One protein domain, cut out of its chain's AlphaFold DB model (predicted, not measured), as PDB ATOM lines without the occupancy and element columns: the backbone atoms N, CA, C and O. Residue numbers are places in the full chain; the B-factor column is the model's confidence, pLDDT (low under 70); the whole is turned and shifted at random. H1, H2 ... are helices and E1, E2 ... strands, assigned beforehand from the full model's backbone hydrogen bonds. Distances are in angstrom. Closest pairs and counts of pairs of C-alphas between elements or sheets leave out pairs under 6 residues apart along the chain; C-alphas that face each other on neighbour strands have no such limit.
ATOM      1  N   LEU A   7     284.864 309.998 251.026       87.75
ATOM      2  CA  LEU A   7     284.646 311.446 251.073       87.75
ATOM      3  C   LEU A   7     285.989 312.162 250.899       87.75
ATOM      4  O   LEU A   7     286.932 311.928 251.650       87.75
ATOM      5  N   LEU A   8     286.051 313.060 249.927       88.38
ATOM      6  CA  LEU A   8     287.164 313.970 249.718       88.38
ATOM      7  C   LEU A   8     286.791 315.309 250.346       88.38
ATOM      8  O   LEU A   8     285.896 316.006 249.860       88.38
ATOM      9  N   GLU A   9     287.451 315.642 251.452       89.94
ATOM     10  CA  GLU A   9     287.231 316.902 252.155       89.94
ATOM     11  C   GLU A   9     287.850 318.078 251.393       89.94
ATOM     12  O   GLU A   9     288.933 317.976 250.812       89.94
ATOM     13  N   GLY A  10     287.144 319.208 251.395       86.44
ATOM     14  CA  GLY A  10     287.595 320.455 250.790       86.44
ATOM     15  C   GLY A  10     287.800 321.546 251.837       86.44
ATOM     16  O   GLY A  10     287.074 321.620 252.820       86.44
ATOM     17  N   ASP A  11     288.742 322.450 251.591       90.00
ATOM     18  CA  ASP A  11     288.939 323.677 252.385       90.00
ATOM     19  C   ASP A  11     287.822 324.722 252.179       90.00
ATOM     20  O   ASP A  11     287.712 325.689 252.932       90.00
ATOM     21  N   ALA A  12     286.970 324.516 251.173       93.69
ATOM     22  CA  ALA A  12     285.766 325.288 250.907       93.69
ATOM     23  C   ALA A  12     284.580 324.346 250.625       93.69
ATOM     24  O   ALA A  12     284.784 323.276 250.042       93.69
ATOM     25  N   PRO A  13     283.329 324.751 250.929       89.00
ATOM     26  CA  PRO A  13     282.148 323.899 250.755       89.00
ATOM     27  C   PRO A  13     282.015 323.272 249.360       89.00
ATOM     28  O   PRO A  13     281.661 322.106 249.234       89.00
ATOM     29  N   CYS A  14     282.360 324.007 248.299       90.81
ATOM     30  CA  CYS A  14     282.255 323.525 246.918       90.81
ATOM     31  C   CYS A  14     283.338 322.513 246.506       90.81
ATOM     32  O   CYS A  14     283.274 321.986 245.399       90.81
ATOM     33  N   ARG A  15     284.351 322.272 247.346       89.75
ATOM     34  CA  ARG A  15     285.450 321.332 247.064       89.75
ATOM     35  C   ARG A  15     285.247 319.963 247.709       89.75
ATOM     36  O   ARG A  15     285.996 319.043 247.395       89.75
ATOM     37  N   TYR A  16     284.216 319.814 248.540       91.06
ATOM     38  CA  TYR A  16     283.786 318.507 249.019       91.06
ATOM     39  C   TYR A  16     283.255 317.672 247.857       91.06
ATOM     40  O   TYR A  16     282.451 318.132 247.045       91.06
ATOM     41  N   SER A  17     283.710 316.431 247.766       91.25
ATOM     42  CA  SER A  17     283.286 315.492 246.727       91.25
ATOM     43  C   SER A  17     283.515 314.055 247.192       91.25
ATOM     44  O   SER A  17     283.939 313.839 248.318       91.25
ATOM     45  N   TYR A  18     283.220 313.061 246.355       90.31
ATOM     46  CA  TYR A  18     283.506 311.656 246.655       90.31
ATOM     47  C   TYR A  18     284.393 311.051 245.579       90.31
ATOM     48  O   TYR A  18     284.203 311.338 244.393       90.31
ATOM     49  N   ALA A  19     285.313 310.186 245.993       90.00
ATOM     50  CA  ALA A  19     285.937 309.220 245.109       90.00
ATOM     51  C   ALA A  19     284.907 308.145 244.734       90.00
ATOM     52  O   ALA A  19     284.149 307.683 245.586       90.00
ATOM     53  N   TYR A  20     284.858 307.775 243.458       89.31
ATOM     54  CA  TYR A  20     283.973 306.734 242.938       89.31
ATOM     55  C   TYR A  20     284.487 306.203 241.603       89.31
ATOM     56  O   TYR A  20     285.079 306.936 240.810       89.31
ATOM     57  N   GLY A  21     284.179 304.944 241.310       89.88
ATOM     58  CA  GLY A  21     284.180 304.403 239.956       89.88
ATOM     59  C   GLY A  21     282.740 304.153 239.524       89.88
ATOM     60  O   GLY A  21     281.975 303.542 240.257       89.88
ATOM     61  N   CYS A  22     282.351 304.633 238.348       89.69
ATOM     62  CA  CYS A  22     281.013 304.435 237.808       89.69
ATOM     63  C   CYS A  22     281.107 303.918 236.375       89.69
ATOM     64  O   CYS A  22     281.823 304.492 235.552       89.69
ATOM     65  N   VAL A  23     280.359 302.857 236.077       93.12
ATOM     66  CA  VAL A  23     280.168 302.333 234.724       93.12
ATOM     67  C   VAL A  23     278.678 302.363 234.411       93.12
ATOM     68  O   VAL A  23     277.866 301.833 235.163       93.12
ATOM     69  N   MET A  24     278.329 302.969 233.283       95.25
ATOM     70  CA  MET A  24     276.963 303.067 232.784       95.25
ATOM     71  C   MET A  24     276.871 302.322 231.457       95.25
ATOM     72  O   MET A  24     277.529 302.696 230.483       95.25
ATOM     73  N   GLY A  25     276.042 301.281 231.419       94.06
ATOM     74  CA  GLY A  25     275.661 300.584 230.194       94.06
ATOM     75  C   GLY A  25     274.305 301.078 229.693       94.06
ATOM     76  O   GLY A  25     273.367 301.211 230.475       94.06
ATOM     77  N   ARG A  26     274.191 301.334 228.389       97.06
ATOM     78  CA  ARG A  26     272.926 301.625 227.700       97.06
ATOM     79  C   ARG A  26     272.681 300.563 226.637       97.06
ATOM     80  O   ARG A  26     273.611 300.171 225.935       97.06
ATOM     81  N   GLY A  27     271.433 300.138 226.502       96.88
ATOM     82  CA  GLY A  27     271.017 299.224 225.449       96.88
ATOM     83  C   GLY A  27     269.577 298.762 225.626       96.88
ATOM     84  O   GLY A  27     268.796 299.417 226.322       96.88
ATOM     85  N   VAL A  28     269.244 297.635 225.005       97.94
ATOM     86  CA  VAL A  28     267.881 297.092 224.948       97.94
ATOM     87  C   VAL A  28     267.715 295.963 225.958       97.94
ATOM     88  O   VAL A  28     268.604 295.133 226.133       97.94
ATOM     89  N   VAL A  29     266.564 295.926 226.626       97.31
ATOM     90  CA  VAL A  29     266.221 294.860 227.569       97.31
ATOM     91  C   VAL A  29     265.317 293.837 226.892       97.31
ATOM     92  O   VAL A  29     264.240 294.173 226.406       97.31
ATOM     93  N   GLU A  30     265.738 292.580 226.921       97.69
ATOM     94  CA  GLU A  30     264.962 291.423 226.486       97.69
ATOM     95  C   GLU A  30     264.439 290.653 227.702       97.69
ATOM     96  O   GLU A  30     265.133 290.490 228.708       97.69
ATOM     97  N   PHE A  31     263.205 290.160 227.610       97.31
ATOM     98  CA  PHE A  31     262.598 289.327 228.647       97.31
ATOM     99  C   PHE A  31     262.792 287.863 228.285       97.31
ATOM    100  O   PHE A  31     262.251 287.416 227.274       97.31
ATOM    101  N   LEU A  32     263.504 287.113 229.127       96.94
ATOM    102  CA  LEU A  32     263.669 285.678 228.916       96.94
ATOM    103  C   LEU A  32     262.360 284.969 229.265       96.94
ATOM    104  O   LEU A  32     261.835 285.111 230.377       96.94
ATOM    105  N   ARG A  33     261.804 284.244 228.293       94.88
ATOM    106  CA  ARG A  33     260.505 283.568 228.422       94.88
ATOM    107  C   ARG A  33     260.663 282.082 228.687       94.88
ATOM    108  O   ARG A  33     259.955 281.575 229.556       94.88
ATOM    109  N   GLU A  34     261.621 281.453 228.018       94.88
ATOM    110  CA  GLU A  34     261.881 280.022 228.123       94.88
ATOM    111  C   GLU A  34     262.543 279.669 229.455       94.88
ATOM    112  O   GLU A  34     263.458 280.354 229.928       94.88
ATOM    113  N   ASP A  35     262.082 278.583 230.070       94.88
ATOM    114  CA  ASP A  35     262.562 278.175 231.387       94.88
ATOM    115  C   ASP A  35     264.031 277.722 231.325       94.88
ATOM    116  O   ASP A  35     264.801 278.066 232.223       94.88
ATOM    117  N   GLU A  36     264.478 277.062 230.249       94.62
ATOM    118  CA  GLU A  36     265.895 276.735 230.035       94.62
ATOM    119  C   GLU A  36     266.801 277.974 230.017       94.62
ATOM    120  O   GLU A  36     267.861 277.977 230.655       94.62
ATOM    121  N   GLU A  37     266.386 279.045 229.336       95.38
ATOM    122  CA  GLU A  37     267.155 280.290 229.260       95.38
ATOM    123  C   GLU A  37     267.218 280.993 230.617       95.38
ATOM    124  O   GLU A  37     268.288 281.446 231.037       95.38
ATOM    125  N   LYS A  38     266.095 281.031 231.346       96.50
ATOM    126  CA  LYS A  38     266.045 281.576 232.711       96.50
ATOM    127  C   LYS A  38     266.941 280.790 233.657       96.50
ATOM    128  O   LYS A  38     267.708 281.394 234.404       96.50
ATOM    129  N   MET A  39     266.877 279.458 233.614       96.12
ATOM    130  CA  MET A  39     267.742 278.596 234.419       96.12
ATOM    131  C   MET A  39     269.209 278.888 234.109       96.12
ATOM    132  O   MET A  39     269.985 279.127 235.029       96.12
ATOM    133  N   HIS A  40     269.598 278.944 232.831       95.69
ATOM    134  CA  HIS A  40     270.971 279.275 232.453       95.69
ATOM    135  C   HIS A  40     271.408 280.651 232.979       95.69
ATOM    136  O   HIS A  40     272.466 280.766 233.601       95.69
ATOM    137  N   ALA A  41     270.594 281.689 232.783       96.44
ATOM    138  CA  ALA A  41     270.905 283.039 233.241       96.44
ATOM    139  C   ALA A  41     271.076 283.109 234.769       96.44
ATOM    140  O   ALA A  41     272.062 283.662 235.258       96.44
ATOM    141  N   LEU A  42     270.168 282.490 235.529       96.50
ATOM    142  CA  LEU A  42     270.224 282.469 236.992       96.50
ATOM    143  C   LEU A  42     271.427 281.677 237.517       96.50
ATOM    144  O   LEU A  42     272.068 282.117 238.471       96.50
ATOM    145  N   ARG A  43     271.807 280.573 236.860       96.25
ATOM    146  CA  ARG A  43     273.060 279.853 237.156       96.25
ATOM    147  C   ARG A  43     274.272 280.764 237.025       96.25
ATOM    148  O   ARG A  43     275.103 280.821 237.926       96.25
ATOM    149  N   ARG A  44     274.357 281.525 235.928       96.81
ATOM    150  CA  ARG A  44     275.465 282.464 235.696       96.81
ATOM    151  C   ARG A  44     275.497 283.594 236.721       96.81
ATOM    152  O   ARG A  44     276.586 283.961 237.158       96.81
ATOM    153  N   ILE A  45     274.336 284.103 237.135       96.00
ATOM    154  CA  ILE A  45     274.229 285.108 238.204       96.00
ATOM    155  C   ILE A  45     274.736 284.535 239.534       96.00
ATOM    156  O   ILE A  45     275.582 285.160 240.173       96.00
ATOM    157  N   MET A  46     274.285 283.337 239.923       96.62
ATOM    158  CA  MET A  46     274.725 282.671 241.156       96.62
ATOM    159  C   MET A  46     276.229 282.411 241.167       96.62
ATOM    160  O   MET A  46     276.899 282.722 242.155       96.62
ATOM    161  N   LEU A  47     276.770 281.913 240.052       97.00
ATOM    162  CA  LEU A  47     278.202 281.682 239.903       97.00
ATOM    163  C   LEU A  47     278.995 282.983 240.059       97.00
ATOM    164  O   LEU A  47     279.989 283.006 240.776       97.00
ATOM    165  N   HIS A  48     278.547 284.078 239.440       95.94
ATOM    166  CA  HIS A  48     279.232 285.369 239.536       95.94
ATOM    167  C   HIS A  48     279.194 285.959 240.953       95.94
ATOM    168  O   HIS A  48     280.198 286.481 241.426       95.94
ATOM    169  N   GLN A  49     278.050 285.871 241.635       94.94
ATOM    170  CA  GLN A  49     277.868 286.478 242.957       94.94
ATOM    171  C   GLN A  49     278.500 285.665 244.091       94.94
ATOM    172  O   GLN A  49     278.959 286.241 245.073       94.94
ATOM    173  N   THR A  50     278.489 284.335 243.985       96.12
ATOM    174  CA  THR A  50     278.863 283.440 245.096       96.12
ATOM    175  C   THR A  50     280.094 282.584 244.812       96.12
ATOM    176  O   THR A  50     280.612 281.946 245.726       96.12
ATOM    177  N   GLY A  51     280.552 282.527 243.558       96.19
ATOM    178  CA  GLY A  51     281.631 281.637 243.123       96.19
ATOM    179  C   GLY A  51     281.240 280.156 243.055       96.19
ATOM    180  O   GLY A  51     282.121 279.311 242.923       96.19
ATOM    181  N   ARG A  52     279.949 279.815 243.172       95.06
ATOM    182  CA  ARG A  52     279.455 278.429 243.208       95.06
ATOM    183  C   ARG A  52     278.408 278.183 242.131       95.06
ATOM    184  O   ARG A  52     277.542 279.027 241.901       95.06
ATOM    185  N   ASP A  53     278.454 276.998 241.532       93.44
ATOM    186  CA  ASP A  53     277.372 276.520 240.678       93.44
ATOM    187  C   ASP A  53     276.103 276.249 241.495       93.44
ATOM    188  O   ASP A  53     276.148 275.864 242.668       93.44
ATOM    189  N   ALA A  54     274.962 276.465 240.849       91.62
ATOM    190  CA  ALA A  54     273.639 276.219 241.397       91.62
ATOM    191  C   ALA A  54     272.805 275.456 240.368       91.62
ATOM    192  O   ALA A  54     272.960 275.656 239.166       91.62
ATOM    193  N   ASP A  55     271.884 274.621 240.834       92.25
ATOM    194  CA  ASP A  55     270.901 273.981 239.972       92.25
ATOM    195  C   ASP A  55     269.518 274.556 240.224       92.25
ATOM    196  O   ASP A  55     269.076 274.716 241.361       92.25
ATOM    197  N   PHE A  56     268.840 274.871 239.125       94.00
ATOM    198  CA  PHE A  56     267.476 275.364 239.126       94.00
ATOM    199  C   PHE A  56     266.591 274.336 238.440       94.00
ATOM    200  O   PHE A  56     266.990 273.713 237.456       94.00
ATOM    201  N   THR A  57     265.386 274.166 238.972       93.62
ATOM    202  CA  THR A  57     264.333 273.368 238.340       93.62
ATOM    203  C   THR A  57     263.345 274.295 237.625       93.62
ATOM    204  O   THR A  57     263.216 275.456 238.031       93.62
ATOM    205  N   PRO A  58     262.588 273.810 236.621       90.62
ATOM    206  CA  PRO A  58     261.571 274.617 235.940       90.62
ATOM    207  C   PRO A  58     260.574 275.272 236.912       90.62
ATOM    208  O   PRO A  58     260.288 276.462 236.821       90.62
ATOM    209  N   GLY A  59     260.138 274.533 237.941       92.81
ATOM    210  CA  GLY A  59     259.222 275.052 238.962       92.81
ATOM    211  C   GLY A  59     259.785 276.220 239.782       92.81
ATOM    212  O   GLY A  59     259.019 277.065 240.235       92.81
ATOM    213  N   MET A  60     261.111 276.308 239.947       93.50
ATOM    214  CA  MET A  60     261.758 277.424 240.648       93.50
ATOM    215  C   MET A  60     261.837 278.688 239.788       93.50
ATOM    216  O   MET A  60     261.791 279.788 240.332       93.50
ATOM    217  N   VAL A  61     261.983 278.545 238.467       94.81
ATOM    218  CA  VAL A  61     262.171 279.691 237.558       94.81
ATOM    219  C   VAL A  61     260.870 280.214 236.964       94.81
ATOM    220  O   VAL A  61     260.833 281.348 236.492       94.81
ATOM    221  N   HIS A  62     259.794 279.428 237.020       91.75
ATOM    222  CA  HIS A  62     258.519 279.765 236.395       91.75
ATOM    223  C   HIS A  62     257.947 281.115 236.867       91.75
ATOM    224  O   HIS A  62     257.450 281.899 236.059       91.75
ATOM    225  N   SER A  63     258.064 281.423 238.163       91.69
ATOM    226  CA  SER A  63     257.580 282.678 238.759       91.69
ATOM    227  C   SER A  63     258.576 283.842 238.669       91.69
ATOM    228  O   SER A  63     258.251 284.959 239.076       91.69
ATOM    229  N   VAL A  64     259.783 283.609 238.146       95.25
ATOM    230  CA  VAL A  64     260.867 284.596 238.127       95.25
ATOM    231  C   VAL A  64     260.930 285.281 236.765       95.25
ATOM    232  O   VAL A  64     261.140 284.652 235.728       95.25
ATOM    233  N   CYS A  65     260.789 286.606 236.764       96.62
ATOM    234  CA  CYS A  65     261.028 287.422 235.577       96.62
ATOM    235  C   CYS A  65     262.528 287.707 235.445       96.62
ATOM    236  O   CYS A  65     263.097 288.430 236.261       96.62
ATOM    237  N   VAL A  66     263.162 287.168 234.402       96.88
ATOM    238  CA  VAL A  66     264.586 287.390 234.121       96.88
ATOM    239  C   VAL A  66     264.730 288.335 232.933       96.88
ATOM    240  O   VAL A  66     264.136 288.120 231.877       96.88
ATOM    241  N   LEU A  67     265.527 289.387 233.119       97.44
ATOM    242  CA  LEU A  67     265.790 290.405 232.107       97.44
ATOM    243  C   LEU A  67     267.242 290.308 231.630       97.44
ATOM    244  O   LEU A  67     268.163 290.255 232.444       97.44
ATOM    245  N   CYS A  68     267.447 290.317 230.314       96.56
ATOM    246  CA  CYS A  68     268.760 290.370 229.682       96.56
ATOM    247  C   CYS A  68     268.962 291.752 229.055       96.56
ATOM    248  O   CYS A  68     268.285 292.108 228.095       96.56
ATOM    249  N   LEU A  69     269.896 292.540 229.591       96.38
ATOM    250  CA  LEU A  69     270.300 293.801 228.972       96.38
ATOM    251  C   LEU A  69     271.338 293.521 227.876       96.38
ATOM    252  O   LEU A  69     272.483 293.176 228.170       96.38
ATOM    253  N   LYS A  70     270.954 293.713 226.613       96.88
ATOM    254  CA  LYS A  70     271.869 293.766 225.470       96.88
ATOM    255  C   LYS A  70     272.509 295.144 225.436       96.88
ATOM    256  O   LYS A  70     271.901 296.113 224.994       96.88
ATOM    257  N   VAL A  71     273.722 295.241 225.970       96.69
ATOM    258  CA  VAL A  71     274.452 296.509 226.053       96.69
ATOM    259  C   VAL A  71     274.956 296.910 224.666       96.69
ATOM    260  O   VAL A  71     275.675 296.154 224.023       96.69
ATOM    261  N   GLU A  72     274.601 298.113 224.231       97.94
ATOM    262  CA  GLU A  72     274.997 298.688 222.938       97.94
ATOM    263  C   GLU A  72     276.116 299.718 223.099       97.94
ATOM    264  O   GLU A  72     276.968 299.880 222.229       97.94
ATOM    265  N   ALA A  73     276.114 300.431 224.226       97.44
ATOM    266  CA  ALA A  73     277.112 301.435 224.546       97.44
ATOM    267  C   ALA A  73     277.463 301.393 226.030       97.44
ATOM    268  O   ALA A  73     276.594 301.228 226.889       97.44
ATOM    269  N   ILE A  74     278.742 301.604 226.327       96.62
ATOM    270  CA  ILE A  74     279.264 301.698 227.687       96.62
ATOM    271  C   ILE A  74     279.979 303.036 227.832       96.62
ATOM    272  O   ILE A  74     280.680 303.485 226.929       96.62
ATOM    273  N   SER A  75     279.798 303.668 228.983       96.31
ATOM    274  CA  SER A  75     280.579 304.823 229.412       96.31
ATOM    275  C   SER A  75     281.046 304.606 230.843       96.31
ATOM    276  O   SER A  75     280.393 303.892 231.605       96.31
ATOM    277  N   ALA A  76     282.172 305.206 231.208       94.00
ATOM    278  CA  ALA A  76     282.705 305.112 232.555       94.00
ATOM    279  C   ALA A  76     283.243 306.464 233.021       94.00
ATOM    280  O   ALA A  76     283.715 307.270 232.217       94.00
ATOM    281  N   LYS A  77     283.179 306.698 234.329       93.75
ATOM    282  CA  LYS A  77     283.779 307.850 234.993       93.75
ATOM    283  C   LYS A  77     284.461 307.384 236.270       93.75
ATOM    284  O   LYS A  77     283.862 306.665 237.063       93.75
ATOM    285  N   LEU A  78     285.699 307.821 236.457       91.75
ATOM    286  CA  LEU A  78     286.482 307.555 237.653       91.75
ATOM    287  C   LEU A  78     286.840 308.884 238.311       91.75
ATOM    288  O   LEU A  78     287.404 309.769 237.671       91.75
ATOM    289  N   HIS A  79     286.531 308.993 239.594       91.06
ATOM    290  CA  HIS A  79     287.121 309.961 240.496       91.06
ATOM    291  C   HIS A  79     287.958 309.172 241.498       91.06
ATOM    292  O   HIS A  79     287.419 308.557 242.414       91.06
ATOM    293  N   ALA A  80     289.265 309.092 241.256       86.88
ATOM    294  CA  ALA A  80     290.144 308.243 242.047       86.88
ATOM    295  C   ALA A  80     290.267 308.752 243.489       86.88
ATOM    296  O   ALA A  80     290.277 309.960 243.730       86.88
TER     297      ALA A  80
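AT A GLANCE: This is residues 7 to 80 of the 88 residues of the protein "5-nitroimidazole antibiotic resistance protein" of Akkermansia muciniphila CAG:154 (UniProt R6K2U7). A long ribbon of two antiparallel strands, E1 and E2, bends partway along, and at one of its ends sits a small head made of helix H1 and the short helix H2. At the ribbon's other end the loop of residues 10 to 15 sticks out, and residues 7 to 8 fold back beside the beginning of E1. The printed part has 74 residues with two named helices and two named strands, in the order E1, H1, H2, E2 along it, and its class is mixed, helices and strands. The whole is extended, with a radius of gyration of the C-alphas of 19.1 A, and it is a rod that spans 59 by 27 by 18 A.

HOW THE PARTS SIT: Start at Leu 7, where residues 7 to 8 make a short antiparallel pairing with residues 17 to 18 of strand E1, residues 17 to 32. Look next at E2, residues 66 to 79, the antiparallel neighbour of E1, at 160 degrees between their directions. Among their pairs within hydrogen-bond range are N 20 and O 79 at 2.9 A and N 30 and O 68 at 2.8 A. E1 bends by 67 degrees at residue 28, and E2 bends by 83 degrees at residue 72. After E1 comes helix H1, residues 35 to 50; their closest C-alphas, those of Leu 32 and Lys 38, are 6.1 A apart. Lys 38 also gives the closest C-alpha of H1 to E2, 6.2 A from that of Val 66. H1 touches H2, residues 58 to 61, with its residues 35 to 39 alone, and the closest C-alphas are those of Asp 35 and Pro 58, 5.9 A apart. H2 and E1 are apart. In H1 every O i to N i+4 pair is within hydrogen-bond range; H2 is too short for such a pair, and its one O i to N i+3 pair is within range.

IN THESE COORDINATES: Find C-alpha 17 at (283.286, 315.492, 246.727); from there E1 runs 39.9 A to C-alpha 32. Go on to C-alpha 35 at (262.562, 278.175, 231.387), where H1 begins its 21.9 A to C-alpha 50. H2 takes 5.4 A from C-alpha 58 to C-alpha 61. E2 runs 32.5 A from C-alpha 66 to C-alpha 79 at (287.121, 309.961, 240.496).

THE WHOLE: Look for the two C-alphas farthest apart at Asp 11 and Gly 59, 58.5 A from each other. Residues 10 to 15 stand free. The links from E1 to H1 and from H2 to E2 are tight, and that from H1 to H2 is short. The printed part has no cut. Its mean pLDDT is 94.0, and no printed residue is under 70.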